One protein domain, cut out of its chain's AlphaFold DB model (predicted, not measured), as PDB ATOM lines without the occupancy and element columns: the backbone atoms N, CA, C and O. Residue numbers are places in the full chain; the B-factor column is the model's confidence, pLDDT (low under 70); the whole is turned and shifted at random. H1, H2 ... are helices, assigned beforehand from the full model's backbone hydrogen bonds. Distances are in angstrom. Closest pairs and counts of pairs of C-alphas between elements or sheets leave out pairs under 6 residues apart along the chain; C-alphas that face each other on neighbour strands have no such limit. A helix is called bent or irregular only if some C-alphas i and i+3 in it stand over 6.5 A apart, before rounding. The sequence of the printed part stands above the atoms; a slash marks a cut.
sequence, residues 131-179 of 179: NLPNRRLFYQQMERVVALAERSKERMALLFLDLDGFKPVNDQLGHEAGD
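Overview. This is residues 131 to 179 of the 179 residues of the protein "GGDEF domain-containing protein" of Candidatus Reidiella endopervernicosa (UniProt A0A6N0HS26). A long single helix, H1, makes one end of an extended shape, and a small head of two short helices, H2 and H3, makes the other, with no contact between H1 and the head. After H1 the chain folds back and runs as a long stretch without a named element, residues 153 to 165, to reach the head. The printed part has 49 residues with three named helices, in the order H1, H2, H3 along the chain, and no named strand; the class is all helix. The whole is extended, with a radius of gyration of the C-alphas of 16.7 A, and its outline is a rod spanning 49 by 18 by 11 A.

Arrangement. H1, residues 135 to 152, is the longest helix and touches no other helix. It is apart from H2, residues 166 to 173, although H2 is the next element along the chain. It is also apart from H3, residues 175 to 178. H2 and H3 touch, with 6 pairs of C-alphas within 8 A and 7.9 A from centre to centre. Their closest C-alphas are those of Asn 170 and Gly 178, 5.6 A apart. In H1 and H2 every pair of O of residue i and N of residue i+4 is within hydrogen-bond range. H3, with 4 residues, is too short for such a pair; its one pair of O of residue i and N of residue i+3 is within range.

Along the chain. H1 has 18 residues, Arg 135 to Ser 152, and measures 25.4 A from first to last C-alpha. It begins at C-alpha 135, (57.483, 393.741, 15.536), and ends at C-alpha 152, (67.631, 396.615, 38.670). H2 has 8 residues, Phe 166 to Leu 173, and measures 10.7 A; its C-alpha 166 is at (38.153, 393.445, 12.824). H3 has 4 residues, His 175 to Gly 178, measures 5.2 A, and ends at C-alpha 178, (40.372, 398.994, 8.269). No helix is bent or irregular.

Size, cuts and confidence. The two C-alphas farthest apart are those of Arg 151 and Gln 172, at 49.5 A. The C-alphas of Asn 131 and Asp 179, the first and last printed residues, are 12.0 A apart, and Asp 179 is the chain's last residue. The link from H1 to H2 is long, with 13 residues, and the link from H2 to H3 is tight, with 1 residue. Two stretches stand free: residues 134 to 140, of which 135 to 140 belong to H1, and residues 159 to 165. The printed part has no cut. The mean pLDDT of the printed part is 91.9, and no printed residue is under 70.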
ATOM      1  N   ASN A 131      52.589 404.061  12.188       87.56
ATOM      2  CA  ASN A 131      53.770 404.737  12.751       87.56
ATOM      3  C   ASN A 131      54.238 404.194  14.117       87.56
ATOM      4  O   ASN A 131      55.130 404.769  14.747       87.56
ATOM      5  N   LEU A 132      53.673 403.076  14.581       90.56
ATOM      6  CA  LEU A 132      54.084 402.416  15.815       90.56
ATOM      7  C   LEU A 132      55.377 401.612  15.601       90.56
ATOM      8  O   LEU A 132      55.711 401.265  14.464       90.56
ATOM      9  N   PRO A 133      56.122 401.279  16.674       90.06
ATOM     10  CA  PRO A 133      57.221 400.328  16.589       90.06
ATOM     11  C   PRO A 133      56.754 399.029  15.934       90.06
ATOM     12  O   PRO A 133      55.816 398.386  16.405       90.06
ATOM     13  N   ASN A 134      57.416 398.618  14.856       91.44
ATOM     14  CA  ASN A 134      57.104 397.339  14.237       91.44
ATOM     15  C   ASN A 134      57.552 396.177  15.133       91.44
ATOM     16  O   ASN A 134      58.280 396.355  16.116       91.44
ATOM     17  N   ARG A 135      57.158 394.952  14.764       89.56
ATOM     18  CA  ARG A 135      57.483 393.741  15.536       89.56
ATOM     19  C   ARG A 135      58.977 393.626  15.850       89.56
ATOM     20  O   ARG A 135      59.335 393.250  16.960       89.56
ATOM     21  N   ARG A 136      59.853 393.989  14.907       85.62
ATOM     22  CA  ARG A 136      61.308 393.926  15.102       85.62
ATOM     23  C   ARG A 136      61.786 394.917  16.168       85.62
ATOM     24  O   ARG A 136      62.514 394.512  17.071       85.62
ATOM     25  N   LEU A 137      61.371 396.184  16.091       87.94
ATOM     26  CA  LEU A 137      61.738 397.191  17.092       87.94
ATOM     27  C   LEU A 137      61.138 396.861  18.466       87.94
ATOM     28  O   LEU A 137      61.809 397.053  19.479       87.94
ATOM     29  N   PHE A 138      59.922 396.309  18.506       91.44
ATOM     30  CA  PHE A 138      59.304 395.807  19.734       91.44
ATOM     31  C   PHE A 138      60.182 394.752  20.427       91.44
ATOM     32  O   PHE A 138      60.514 394.931  21.597       91.44
ATOM     33  N   TYR A 139      60.631 393.706  19.718       89.94
ATOM     34  CA  TYR A 139      61.501 392.675  20.309       89.94
ATOM     35  C   TYR A 139      62.841 393.242  20.796       89.94
ATOM     36  O   TYR A 139      63.251 392.945  21.917       89.94
ATOM     37  N   GLN A 140      63.479 394.125  20.015       87.81
ATOM     38  CA  GLN A 140      64.727 394.785  20.427       87.81
ATOM     39  C   GLN A 140      64.562 395.610  21.714       87.81
ATOM     40  O   GLN A 140      65.454 395.627  22.564       87.81
ATOM     41  N   GLN A 141      63.442 396.321  21.872       89.81
ATOM     42  CA  GLN A 141      63.162 397.071  23.097       89.81
ATOM     43  C   GLN A 141      62.818 396.136  24.257       89.81
ATOM     44  O   GLN A 141      63.297 396.348  25.368       89.81
ATOM     45  N   MET A 142      62.051 395.075  24.002       92.56
ATOM     46  CA  MET A 142      61.675 394.097  25.019       92.56
ATOM     47  C   MET A 142      62.908 393.413  25.625       92.56
ATOM     48  O   MET A 142      63.009 393.359  26.846       92.56
ATOM     49  N   GLU A 143      63.891 393.001  24.816       92.94
ATOM     50  CA  GLU A 143      65.169 392.451  25.308       92.94
ATOM     51  C   GLU A 143      65.908 393.427  26.235       92.94
ATOM     52  O   GLU A 143      66.392 393.041  27.301       92.94
ATOM     53  N   ARG A 144      65.964 394.715  25.867       91.12
ATOM     54  CA  ARG A 144      66.603 395.747  26.700       91.12
ATOM     55  C   ARG A 144      65.873 395.953  28.020       91.12
ATOM     56  O   ARG A 144      66.534 396.076  29.049       91.12
ATOM     57  N   VAL A 145      64.541 396.006  27.992       94.06
ATOM     58  CA  VAL A 145      63.718 396.219  29.190       94.06
ATOM     59  C   VAL A 145      63.799 395.011  30.124       94.06
ATOM     60  O   VAL A 145      63.973 395.207  31.323       94.06
ATOM     61  N   VAL A 146      63.778 393.781  29.597       95.00
ATOM     62  CA  VAL A 146      63.974 392.551  30.387       95.00
ATOM     63  C   VAL A 146      65.350 392.558  31.056       95.00
ATOM     64  O   VAL A 146      65.439 392.442  32.276       95.00
ATOM     65  N   ALA A 147      66.422 392.796  30.293       95.25
ATOM     66  CA  ALA A 147      67.780 392.838  30.838       95.25
ATOM     67  C   ALA A 147      67.994 393.983  31.844       95.25
ATOM     68  O   ALA A 147      68.874 393.914  32.706       95.25
ATOM     69  N   LEU A 148      67.255 395.088  31.712       95.19
ATOM     70  CA  LEU A 148      67.267 396.170  32.692       95.19
ATOM     71  C   LEU A 148      66.556 395.740  33.977       95.19
ATOM     72  O   LEU A 148      67.163 395.854  35.036       95.19
ATOM     73  N   ALA A 149      65.345 395.189  33.876       95.62
ATOM     74  CA  ALA A 149      64.562 394.703  35.011       95.62
ATOM     75  C   ALA A 149      65.304 393.619  35.813       95.62
ATOM     76  O   ALA A 149      65.322 393.662  37.042       95.62
ATOM     77  N   GLU A 150      65.998 392.697  35.137       94.94
ATOM     78  CA  GLU A 150      66.853 391.693  35.785       94.94
ATOM     79  C   GLU A 150      67.997 392.330  36.586       94.94
ATOM     80  O   GLU A 150      68.287 391.909  37.708       94.94
ATOM     81  N   ARG A 151      68.636 393.373  36.036       96.00
ATOM     82  CA  ARG A 151      69.753 394.077  36.688       96.00
ATOM     83  C   ARG A 151      69.302 394.997  37.820       96.00
ATOM     84  O   ARG A 151      69.981 395.053  38.843       96.00
ATOM     85  N   SER A 152      68.186 395.706  37.658       96.12
ATOM     86  CA  SER A 152      67.631 396.615  38.670       96.12
ATOM     87  C   SER A 152      66.774 395.901  39.721       96.12
ATOM     88  O   SER A 152      66.420 396.510  40.727       96.12
ATOM     89  N   LYS A 153      66.478 394.605  39.532       93.88
ATOM     90  CA  LYS A 153      65.504 393.830  40.323       93.88
ATOM     91  C   LYS A 153      64.113 394.478  40.357       93.88
ATOM     92  O   LYS A 153      63.374 394.329  41.332       93.88
ATOM     93  N   GLU A 154      63.756 395.190  39.297       94.00
ATOM     94  CA  GLU A 154      62.444 395.811  39.144       94.00
ATOM     95  C   GLU A 154      61.470 394.870  38.428       94.00
ATOM     96  O   GLU A 154      61.857 393.913  37.757       94.00
ATOM     97  N   ARG A 155      60.169 395.126  38.592       91.56
ATOM     98  CA  ARG A 155      59.114 394.368  37.908       91.56
ATOM     99  C   ARG A 155      58.758 395.059  36.598       91.56
ATOM    100  O   ARG A 155      58.580 396.273  36.585       91.56
ATOM    101  N   MET A 156      58.570 394.283  35.533       92.62
ATOM    102  CA  MET A 156      57.983 394.766  34.279       92.62
ATOM    103  C   MET A 156      56.608 394.139  34.041       92.62
ATOM    104  O   MET A 156      56.318 393.052  34.541       92.62
ATOM    105  N   ALA A 157      55.784 394.812  33.243       92.88
ATOM    106  CA  ALA A 157      54.516 394.295  32.745       92.88
ATOM    107  C   ALA A 157      54.477 394.429  31.218       92.88
ATOM    108  O   ALA A 157      55.020 395.388  30.668       92.88
ATOM    109  N   LEU A 158      53.825 393.478  30.549       93.56
ATOM    110  CA  LEU A 158      53.566 393.506  29.112       93.56
ATOM    111  C   LEU A 158      52.055 393.444  28.891       93.56
ATOM    112  O   LEU A 158      51.392 392.559  29.428       93.56
ATOM    113  N   LEU A 159      51.525 394.382  28.109       94.12
ATOM    114  CA  LEU A 159      50.119 394.418  27.720       94.12
ATOM    115  C   LEU A 159      49.990 393.996  26.256       94.12
ATOM    116  O   LEU A 159      50.704 394.517  25.401       94.12
ATOM    117  N   PHE A 160      49.073 393.071  25.983       93.19
ATOM    118  CA  PHE A 160      48.698 392.668  24.632       93.19
ATOM    119  C   PHE A 160      47.287 393.181  24.336       93.19
ATOM    120  O   PHE A 160      46.392 393.026  25.165       93.19
ATOM    121  N   LEU A 161      47.118 393.820  23.181       93.38
ATOM    122  CA  LEU A 161      45.875 394.438  22.724       93.38
ATOM    123  C   LEU A 161      45.574 393.902  21.325       93.38
ATOM    124  O   LEU A 161      46.478 393.840  20.494       93.38
ATOM    125  N   ASP A 162      44.321 393.535  21.084       93.44
ATOM    126  CA  ASP A 162      43.823 393.082  19.785       93.44
ATOM    127  C   ASP A 162      42.459 393.728  19.506       93.44
ATOM    128  O   ASP A 162      41.768 394.150  20.438       93.44
ATOM    129  N   LEU A 163      42.092 393.849  18.229       93.81
ATOM    130  CA  LEU A 163      40.814 394.428  17.815       93.81
ATOM    131  C   LEU A 163      39.774 393.325  17.597       93.81
ATOM    132  O   LEU A 163      39.817 392.586  16.610       93.81
ATOM    133  N   ASP A 164      38.786 393.261  18.487       92.62
ATOM    134  CA  ASP A 164      37.675 392.319  18.359       92.62
ATOM    135  C   ASP A 164      36.824 392.622  17.117       92.62
ATOM    136  O   ASP A 164      36.417 393.757  16.867       92.62
ATOM    137  N   GLY A 165      36.514 391.588  16.331       90.44
ATOM    138  CA  GLY A 165      35.617 391.721  15.179       90.44
ATOM    139  C   GLY A 165      36.192 392.501  13.988       90.44
ATOM    140  O   GLY A 165      35.429 392.908  13.114       90.44
ATOM    141  N   PHE A 166      37.514 392.672  13.898       93.06
ATOM    142  CA  PHE A 166      38.153 393.445  12.824       93.06
ATOM    143  C   PHE A 166      37.971 392.842  11.417       93.06
ATOM    144  O   PHE A 166      37.847 393.558  10.427       93.06
ATOM    145  N   LYS A 167      37.885 391.511  11.301       90.44
ATOM    146  CA  LYS A 167      37.714 390.835  10.003       90.44
ATOM    147  C   LYS A 167      36.403 391.216   9.280       90.44
ATOM    148  O   LYS A 167      36.488 391.637   8.131       90.44
ATOM    149  N   PRO A 168      35.218 391.150   9.923       93.44
ATOM    150  CA  PRO A 168      33.975 391.668   9.347       93.44
ATOM    151  C   PRO A 168      34.034 393.116   8.846       93.44
ATOM    152  O   PRO A 168      33.369 393.428   7.864       93.44
ATOM    153  N   VAL A 169      34.816 393.992   9.492       91.81
ATOM    154  CA  VAL A 169      34.999 395.389   9.060       91.81
ATOM    155  C   VAL A 169      35.690 395.433   7.697       91.81
ATOM    156  O   VAL A 169      35.146 396.019   6.764       91.81
ATOM    157  N   ASN A 170      36.818 394.732   7.548       92.19
ATOM    158  CA  ASN A 170      37.526 394.624   6.267       92.19
ATOM    159  C   ASN A 170      36.671 393.963   5.178       92.19
ATOM    160  O   ASN A 170      36.662 394.424   4.038       92.19
ATOM    161  N   ASP A 171      35.933 392.907   5.529       93.31
ATOM    162  CA  ASP A 171      35.117 392.150   4.576       93.31
ATOM    163  C   ASP A 171      33.916 392.970   4.049       93.31
ATOM    164  O   ASP A 171      33.469 392.747   2.923       93.31
ATOM    165  N   GLN A 172      33.384 393.915   4.839       93.56
ATOM    166  CA  GLN A 172      32.206 394.726   4.481       93.56
ATOM    167  C   GLN A 172      32.546 396.117   3.933       93.56
ATOM    168  O   GLN A 172      31.815 396.621   3.082       93.56
ATOM    169  N   LEU A 173      33.610 396.750   4.434       90.06
ATOM    170  CA  LEU A 173      33.962 398.143   4.127       90.06
ATOM    171  C   LEU A 173      35.231 398.271   3.270       90.06
ATOM    172  O   LEU A 173      35.515 399.355   2.766       90.06
ATOM    173  N   GLY A 174      35.949 397.166   3.046       90.19
ATOM    174  CA  GLY A 174      37.205 397.128   2.300       90.19
ATOM    175  C   GLY A 174      38.433 397.392   3.175       90.19
ATOM    176  O   GLY A 174      38.334 397.963   4.258       90.19
ATOM    177  N   HIS A 175      39.607 396.974   2.693       89.44
ATOM    178  CA  HIS A 175      40.867 397.060   3.445       89.44
ATOM    179  C   HIS A 175      41.291 398.497   3.780       89.44
ATOM    180  O   HIS A 175      41.720 398.732   4.898       89.44
ATOM    181  N   GLU A 176      41.082 399.466   2.879       90.50
ATOM    182  CA  GLU A 176      41.395 400.884   3.154       90.50
ATOM    183  C   GLU A 176      40.582 401.481   4.314       90.50
ATOM    184  O   GLU A 176      40.976 402.495   4.873       90.50
ATOM    185  N   ALA A 177      39.427 400.893   4.653       87.56
ATOM    186  CA  ALA A 177      38.613 401.345   5.780       87.56
ATOM    187  C   ALA A 177      39.066 400.743   7.121       87.56
ATOM    188  O   ALA A 177      38.709 401.274   8.173       87.56
ATOM    189  N   GLY A 178      39.774 399.610   7.086       87.75
ATOM    190  CA  GLY A 178      40.372 398.994   8.269       87.75
ATOM    191  C   GLY A 178      41.809 399.442   8.529       87.75
ATOM    192  O   GLY A 178      42.229 399.405   9.685       87.75
ATOM    193  N   ASP A 179      42.529 399.838   7.477       88.94
ATOM    194  CA  ASP A 179      43.839 400.500   7.533       88.94
ATOM    195  C   ASP A 179      43.765 401.853   8.273       88.94
ATOM    196  O   ASP A 179      44.605 402.072   9.181       88.94
TER     197      ASP A 179